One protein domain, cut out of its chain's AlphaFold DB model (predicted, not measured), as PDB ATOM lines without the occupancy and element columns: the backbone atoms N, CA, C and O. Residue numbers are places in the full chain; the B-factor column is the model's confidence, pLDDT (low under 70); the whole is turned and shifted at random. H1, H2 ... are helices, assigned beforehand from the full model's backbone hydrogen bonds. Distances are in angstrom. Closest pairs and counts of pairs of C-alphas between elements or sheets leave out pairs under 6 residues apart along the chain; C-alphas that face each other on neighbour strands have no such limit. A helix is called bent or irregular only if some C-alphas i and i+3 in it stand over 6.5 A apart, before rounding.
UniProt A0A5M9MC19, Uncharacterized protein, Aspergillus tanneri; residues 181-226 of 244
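This is residues 181 to 226 of the 244 residues of an uncharacterized protein of Aspergillus tanneri (UniProt A0A5M9MC19). One long, kinked helix, H1, makes the longest side of a small rounded body, and two short helices, H2 and H3, sit together on one side of its first half, with H3 set crosswise to it. From the far end of H1 the long link, residues 198 to 208, folds back to H2, which begins near the first residues of H1. The printed part has 46 residues with three named helices, H1, H2 and H3 in that order along the chain, and no named strand; its class is all helix. It is compact, with a radius of gyration of the C-alphas of 9.6 A, and its C-alphas span 24 by 21 by 18 A.

H1, residues 181 to 197, is the longest helix and has a kink of 42 degrees near residue 191. It is irregular, but only just: C-alphas 193 and 196 are 6.9 A apart, and its line is a rough one. H3, residues 217 to 224, touches H1, which takes part with residues 183 to 190 alone. The closest C-alphas of the two are those of Tyr 186 and Ile 223, 7.1 A apart, and their lines are about perpendicular, at 85 degrees. H2, residues 209 to 215, only just touches H1, with 3 pairs of C-alphas within 8 A, and residues 183 to 187 of H1 alone take part. The closest C-alphas here are those of Glu 184 and Ala 209, 5.3 A apart. H1 and H2 run the same way at a steep tilt of 64 degrees. H2 and H3 touch only at the corner by their link, and only just, with 3 pairs of C-alphas within 8 A; the closest are those of Arg 213 and Trp 220, 5.5 A apart. They run opposite ways at a shallow tilt of 32 degrees, only just short of steep. Every O i to N i+4 pair is within hydrogen-bond range in H2 and H3, and 10 of 13 are in H1.

H1 begins at C-alpha 181, at (33.392, -53.609, 12.659), and ends 24.4 A away at C-alpha 197, at (23.572, -35.694, 26.013). H2 measures 10.0 A from C-alpha 209 to C-alpha 215. H3 measures 10.3 A and ends at C-alpha 224, at (24.178, -44.411, 11.421).

The two C-alphas farthest apart are those of Leu 181 and Pro 199, at 26.5 A. The printed part has no cut. The link from H1 to H2 is long, with 11 residues, and the link from H2 to H3 is tight, with 1 residue. The mean pLDDT of the printed part is 88.5, and residue 226 is under 70.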
ATOM      1  N   LEU A 181      32.378 -54.261  11.832       88.12
ATOM      2  CA  LEU A 181      33.392 -53.609  12.659       88.12
ATOM      3  C   LEU A 181      33.213 -52.080  12.747       88.12
ATOM      4  O   LEU A 181      33.368 -51.510  13.824       88.12
ATOM      5  N   GLN A 182      32.833 -51.417  11.652       88.38
ATOM      6  CA  GLN A 182      32.532 -49.980  11.659       88.38
ATOM      7  C   GLN A 182      31.274 -49.683  12.477       88.38
ATOM      8  O   GLN A 182      31.230 -48.704  13.214       88.38
ATOM      9  N   THR A 183      30.265 -50.554  12.400       90.06
ATOM     10  CA  THR A 183      29.037 -50.392  13.185       90.06
ATOM     11  C   THR A 183      29.303 -50.444  14.692       90.06
ATOM     12  O   THR A 183      28.774 -49.617  15.434       90.06
ATOM     13  N   GLU A 184      30.198 -51.325  15.146       91.06
ATOM     14  CA  GLU A 184      30.627 -51.375  16.550       91.06
ATOM     15  C   GLU A 184      31.435 -50.131  16.957       91.06
ATOM     16  O   GLU A 184      31.278 -49.614  18.066       91.06
ATOM     17  N   GLN A 185      32.260 -49.590  16.053       90.25
ATOM     18  CA  GLN A 185      32.975 -48.333  16.297       90.25
ATOM     19  C   GLN A 185      32.010 -47.154  16.461       90.25
ATOM     20  O   GLN A 185      32.163 -46.370  17.398       90.25
ATOM     21  N   TYR A 186      30.984 -47.044  15.614       88.00
ATOM     22  CA  TYR A 186      29.970 -45.993  15.744       88.00
ATOM     23  C   TYR A 186      29.166 -46.118  17.033       88.00
ATOM     24  O   TYR A 186      28.899 -45.111  17.688       88.00
ATOM     25  N   LEU A 187      28.831 -47.345  17.437       89.88
ATOM     26  CA  LEU A 187      28.186 -47.592  18.720       89.88
ATOM     27  C   LEU A 187      29.089 -47.147  19.880       89.88
ATOM     28  O   LEU A 187      28.629 -46.454  20.784       89.88
ATOM     29  N   THR A 188      30.380 -47.483  19.830       90.31
ATOM     30  CA  THR A 188      31.364 -47.097  20.854       90.31
ATOM     31  C   THR A 188      31.494 -45.578  20.970       90.31
ATOM     32  O   THR A 188      31.434 -45.044  22.076       90.31
ATOM     33  N   LEU A 189      31.590 -44.872  19.840       88.88
ATOM     34  CA  LEU A 189      31.600 -43.407  19.807       88.88
ATOM     35  C   LEU A 189      30.307 -42.819  20.377       88.88
ATOM     36  O   LEU A 189      30.336 -41.842  21.126       88.88
ATOM     37  N   PHE A 190      29.164 -43.433  20.064       89.88
ATOM     38  CA  PHE A 190      27.887 -43.011  20.620       89.88
ATOM     39  C   PHE A 190      27.869 -43.134  22.147       89.88
ATOM     40  O   PHE A 190      27.445 -42.200  22.823       89.88
ATOM     41  N   TYR A 191      28.385 -44.235  22.697       89.12
ATOM     42  CA  TYR A 191      28.512 -44.417  24.143       89.12
ATOM     43  C   TYR A 191      29.400 -43.365  24.805       89.12
ATOM     44  O   TYR A 191      29.018 -42.816  25.838       89.12
ATOM     45  N   SER A 192      30.583 -43.108  24.244       88.81
ATOM     46  CA  SER A 192      31.578 -42.247  24.887       88.81
ATOM     47  C   SER A 192      31.267 -40.762  24.744       88.81
ATOM     48  O   SER A 192      31.503 -40.000  25.677       88.81
ATOM     49  N   GLU A 193      30.754 -40.341  23.587       88.31
ATOM     50  CA  GLU A 193      30.601 -38.920  23.270       88.31
ATOM     51  C   GLU A 193      29.156 -38.441  23.294       88.31
ATOM     52  O   GLU A 193      28.903 -37.302  23.667       88.31
ATOM     53  N   LEU A 194      28.197 -39.266  22.876       85.62
ATOM     54  CA  LEU A 194      26.830 -38.802  22.624       85.62
ATOM     55  C   LEU A 194      25.872 -39.158  23.762       85.62
ATOM     56  O   LEU A 194      25.023 -38.339  24.103       85.62
ATOM     57  N   LEU A 195      26.040 -40.321  24.396       89.12
ATOM     58  CA  LEU A 195      25.180 -40.809  25.476       89.12
ATOM     59  C   LEU A 195      24.967 -39.797  26.624       89.12
ATOM     60  O   LEU A 195      23.822 -39.664  27.057       89.12
ATOM     61  N   PRO A 196      25.981 -39.025  27.082       89.25
ATOM     62  CA  PRO A 196      25.786 -38.025  28.140       89.25
ATOM     63  C   PRO A 196      24.767 -36.930  27.792       89.25
ATOM     64  O   PRO A 196      24.185 -36.322  28.686       89.25
ATOM     65  N   TYR A 197      24.533 -36.684  26.501       87.25
ATOM     66  CA  TYR A 197      23.572 -35.694  26.013       87.25
ATOM     67  C   TYR A 197      22.162 -36.269  25.814       87.25
ATOM     68  O   TYR A 197      21.227 -35.513  25.549       87.25
ATOM     69  N   PHE A 198      21.986 -37.585  25.960       87.94
ATOM     70  CA  PHE A 198      20.713 -38.282  25.778       87.94
ATOM     71  C   PHE A 198      20.250 -38.941  27.088       87.94
ATOM     72  O   PHE A 198      20.300 -40.165  27.214       87.94
ATOM     73  N   PRO A 199      19.728 -38.166  28.058       87.31
ATOM     74  CA  PRO A 199      19.362 -38.675  29.385       87.31
ATOM     75  C   PRO A 199      18.257 -39.744  29.359       87.31
ATOM     76  O   PRO A 199      18.099 -40.496  30.316       87.31
ATOM     77  N   CYS A 200      17.491 -39.830  28.270       87.56
ATOM     78  CA  CYS A 200      16.411 -40.803  28.109       87.56
ATOM     79  C   CYS A 200      16.847 -42.096  27.400       87.56
ATOM     80  O   CYS A 200      16.033 -43.005  27.239       87.56
ATOM     81  N   ILE A 201      18.099 -42.186  26.939       88.94
ATOM     82  CA  ILE A 201      18.601 -43.352  26.214       88.94
ATOM     83  C   ILE A 201      19.502 -44.150  27.148       88.94
ATOM     84  O   ILE A 201      20.642 -43.785  27.414       88.94
ATOM     85  N   TYR A 202      18.988 -45.284  27.614       90.06
ATOM     86  CA  TYR A 202      19.795 -46.300  28.275       90.06
ATOM     87  C   TYR A 202      20.185 -47.374  27.264       90.06
ATOM     88  O   TYR A 202      19.316 -47.956  26.606       90.06
ATOM     89  N   ILE A 203      21.483 -47.652  27.165       87.94
ATOM     90  CA  ILE A 203      21.989 -48.775  26.382       87.94
ATOM     91  C   ILE A 203      22.739 -49.728  27.323       87.94
ATOM     92  O   ILE A 203      23.641 -49.278  28.034       87.94
ATOM     93  N   PRO A 204      22.364 -51.022  27.372       88.00
ATOM     94  CA  PRO A 204      23.022 -51.993  28.235       88.00
ATOM     95  C   PRO A 204      24.523 -52.112  27.925       88.00
ATOM     96  O   PRO A 204      24.882 -52.307  26.762       88.00
ATOM     97  N   PRO A 205      25.406 -52.059  28.940       82.38
ATOM     98  CA  PRO A 205      26.836 -52.236  28.723       82.38
ATOM     99  C   PRO A 205      27.104 -53.634  28.151       82.38
ATOM    100  O   PRO A 205      26.602 -54.631  28.663       82.38
ATOM    101  N   GLY A 206      27.879 -53.702  27.068       87.12
ATOM    102  CA  GLY A 206      28.155 -54.951  26.350       87.12
ATOM    103  C   GLY A 206      27.124 -55.327  25.281       87.12
ATOM    104  O   GLY A 206      27.269 -56.374  24.655       87.12
ATOM    105  N   ALA A 207      26.106 -54.496  25.029       90.31
ATOM    106  CA  ALA A 207      25.253 -54.671  23.857       90.31
ATOM    107  C   ALA A 207      26.061 -54.436  22.570       90.31
ATOM    108  O   ALA A 207      26.654 -53.369  22.408       90.31
ATOM    109  N   SER A 208      26.047 -55.410  21.655       92.50
ATOM    110  CA  SER A 208      26.627 -55.264  20.314       92.50
ATOM    111  C   SER A 208      25.754 -54.384  19.420       92.50
ATOM    112  O   SER A 208      24.540 -54.267  19.634       92.50
ATOM    113  N   ALA A 209      26.336 -53.817  18.364       91.25
ATOM    114  CA  ALA A 209      25.619 -53.008  17.379       91.25
ATOM    115  C   ALA A 209      24.464 -53.790  16.738       91.25
ATOM    116  O   ALA A 209      23.368 -53.260  16.539       91.25
ATOM    117  N   GLN A 210      24.667 -55.085  16.479       91.81
ATOM    118  CA  GLN A 210      23.636 -55.946  15.905       91.81
ATOM    119  C   GLN A 210      22.457 -56.161  16.865       91.81
ATOM    120  O   GLN A 210      21.297 -56.104  16.448       91.81
ATOM    121  N   GLN A 211      22.736 -56.393  18.149       92.06
ATOM    122  CA  GLN A 211      21.694 -56.543  19.161       92.06
ATOM    123  C   GLN A 211      20.956 -55.217  19.375       92.06
ATOM    124  O   GLN A 211      19.724 -55.182  19.385       92.06
ATOM    125  N   PHE A 212      21.693 -54.110  19.443       91.44
ATOM    126  CA  PHE A 212      21.129 -52.773  19.567       91.44
ATOM    127  C   PHE A 212      20.212 -52.411  18.388       91.44
ATOM    128  O   PHE A 212      19.093 -51.945  18.608       91.44
ATOM    129  N   ARG A 213      20.617 -52.723  17.149       91.50
ATOM    130  CA  ARG A 213      19.806 -52.524  15.935       91.50
ATOM    131  C   ARG A 213      18.471 -53.265  15.993       91.50
ATOM    132  O   ARG A 213      17.467 -52.732  15.529       91.50
ATOM    133  N   ARG A 214      18.443 -54.474  16.565       93.06
ATOM    134  CA  ARG A 214      17.207 -55.258  16.727       93.06
ATOM    135  C   ARG A 214      16.262 -54.641  17.759       93.06
ATOM    136  O   ARG A 214      15.059 -54.619  17.532       93.06
ATOM    137  N   HIS A 215      16.791 -54.130  18.870       93.62
ATOM    138  CA  HIS A 215      15.964 -53.569  19.944       93.62
ATOM    139  C   HIS A 215      15.524 -52.120  19.696       93.62
ATOM    140  O   HIS A 215      14.450 -51.715  20.136       93.62
ATOM    141  N   ARG A 216      16.365 -51.317  19.039       91.56
ATOM    142  CA  ARG A 216      16.177 -49.871  18.853       91.56
ATOM    143  C   ARG A 216      16.525 -49.462  17.413       91.56
ATOM    144  O   ARG A 216      17.463 -48.689  17.208       91.56
ATOM    145  N   PRO A 217      15.778 -49.939  16.401       90.69
ATOM    146  CA  PRO A 217      16.125 -49.717  14.997       90.69
ATOM    147  C   PRO A 217      16.142 -48.232  14.615       90.69
ATOM    148  O   PRO A 217      17.007 -47.814  13.858       90.69
ATOM    149  N   PHE A 218      15.249 -47.412  15.177       90.19
ATOM    150  CA  PHE A 218      15.223 -45.975  14.892       90.19
ATOM    151  C   PHE A 218      16.434 -45.238  15.475       90.19
ATOM    152  O   PHE A 218      17.106 -44.498  14.767       90.19
ATOM    153  N   THR A 219      16.765 -45.481  16.747       89.62
ATOM    154  CA  THR A 219      17.964 -44.898  17.369       89.62
ATOM    155  C   THR A 219      19.220 -45.321  16.620       89.62
ATOM    156  O   THR A 219      20.099 -44.500  16.388       89.62
ATOM    157  N   TRP A 220      19.277 -46.583  16.185       91.19
ATOM    158  CA  TRP A 220      20.346 -47.071  15.328       91.19
ATOM    159  C   TRP A 220      20.447 -46.279  14.021       91.19
ATOM    160  O   TRP A 220      21.536 -45.842  13.673       91.19
ATOM    161  N   LEU A 221      19.330 -46.016  13.335       89.06
ATOM    162  CA  LEU A 221      19.333 -45.163  12.144       89.06
ATOM    163  C   LEU A 221      19.869 -43.761  12.454       89.06
ATOM    164  O   LEU A 221      20.706 -43.277  11.709       89.06
ATOM    165  N   CYS A 222      19.486 -43.138  13.572       87.00
ATOM    166  CA  CYS A 222      20.017 -41.824  13.953       87.00
ATOM    167  C   CYS A 222      21.536 -41.832  14.198       87.00
ATOM    168  O   CYS A 222      22.219 -40.865  13.860       87.00
ATOM    169  N   ILE A 223      22.065 -42.913  14.779       87.00
ATOM    170  CA  ILE A 223      23.510 -43.105  14.981       87.00
ATOM    171  C   ILE A 223      24.213 -43.273  13.627       87.00
ATOM    172  O   ILE A 223      25.251 -42.658  13.384       87.00
ATOM    173  N   MET A 224      23.622 -44.066  12.733       84.81
ATOM    174  CA  MET A 224      24.178 -44.411  11.421       84.81
ATOM    175  C   MET A 224      24.007 -43.331  10.349       84.81
ATOM    176  O   MET A 224      24.749 -43.335   9.372       84.81
ATOM    177  N   ASP A 225      23.073 -42.403  10.529       80.00
ATOM    178  CA  ASP A 225      22.834 -41.266   9.634       80.00
ATOM    179  C   ASP A 225      23.815 -40.105   9.903       80.00
ATOM    180  O   ASP A 225      24.004 -39.219   9.072       80.00
ATOM    181  N   ASN A 226      24.517 -40.124  11.047       60.94
ATOM    182  CA  ASN A 226      25.465 -39.077  11.449       60.94
ATOM    183  C   ASN A 226      26.946 -39.477  11.679       60.94
ATOM    184  O   ASN A 226      27.649 -38.728  12.367       60.94
TER     185      ASN A 226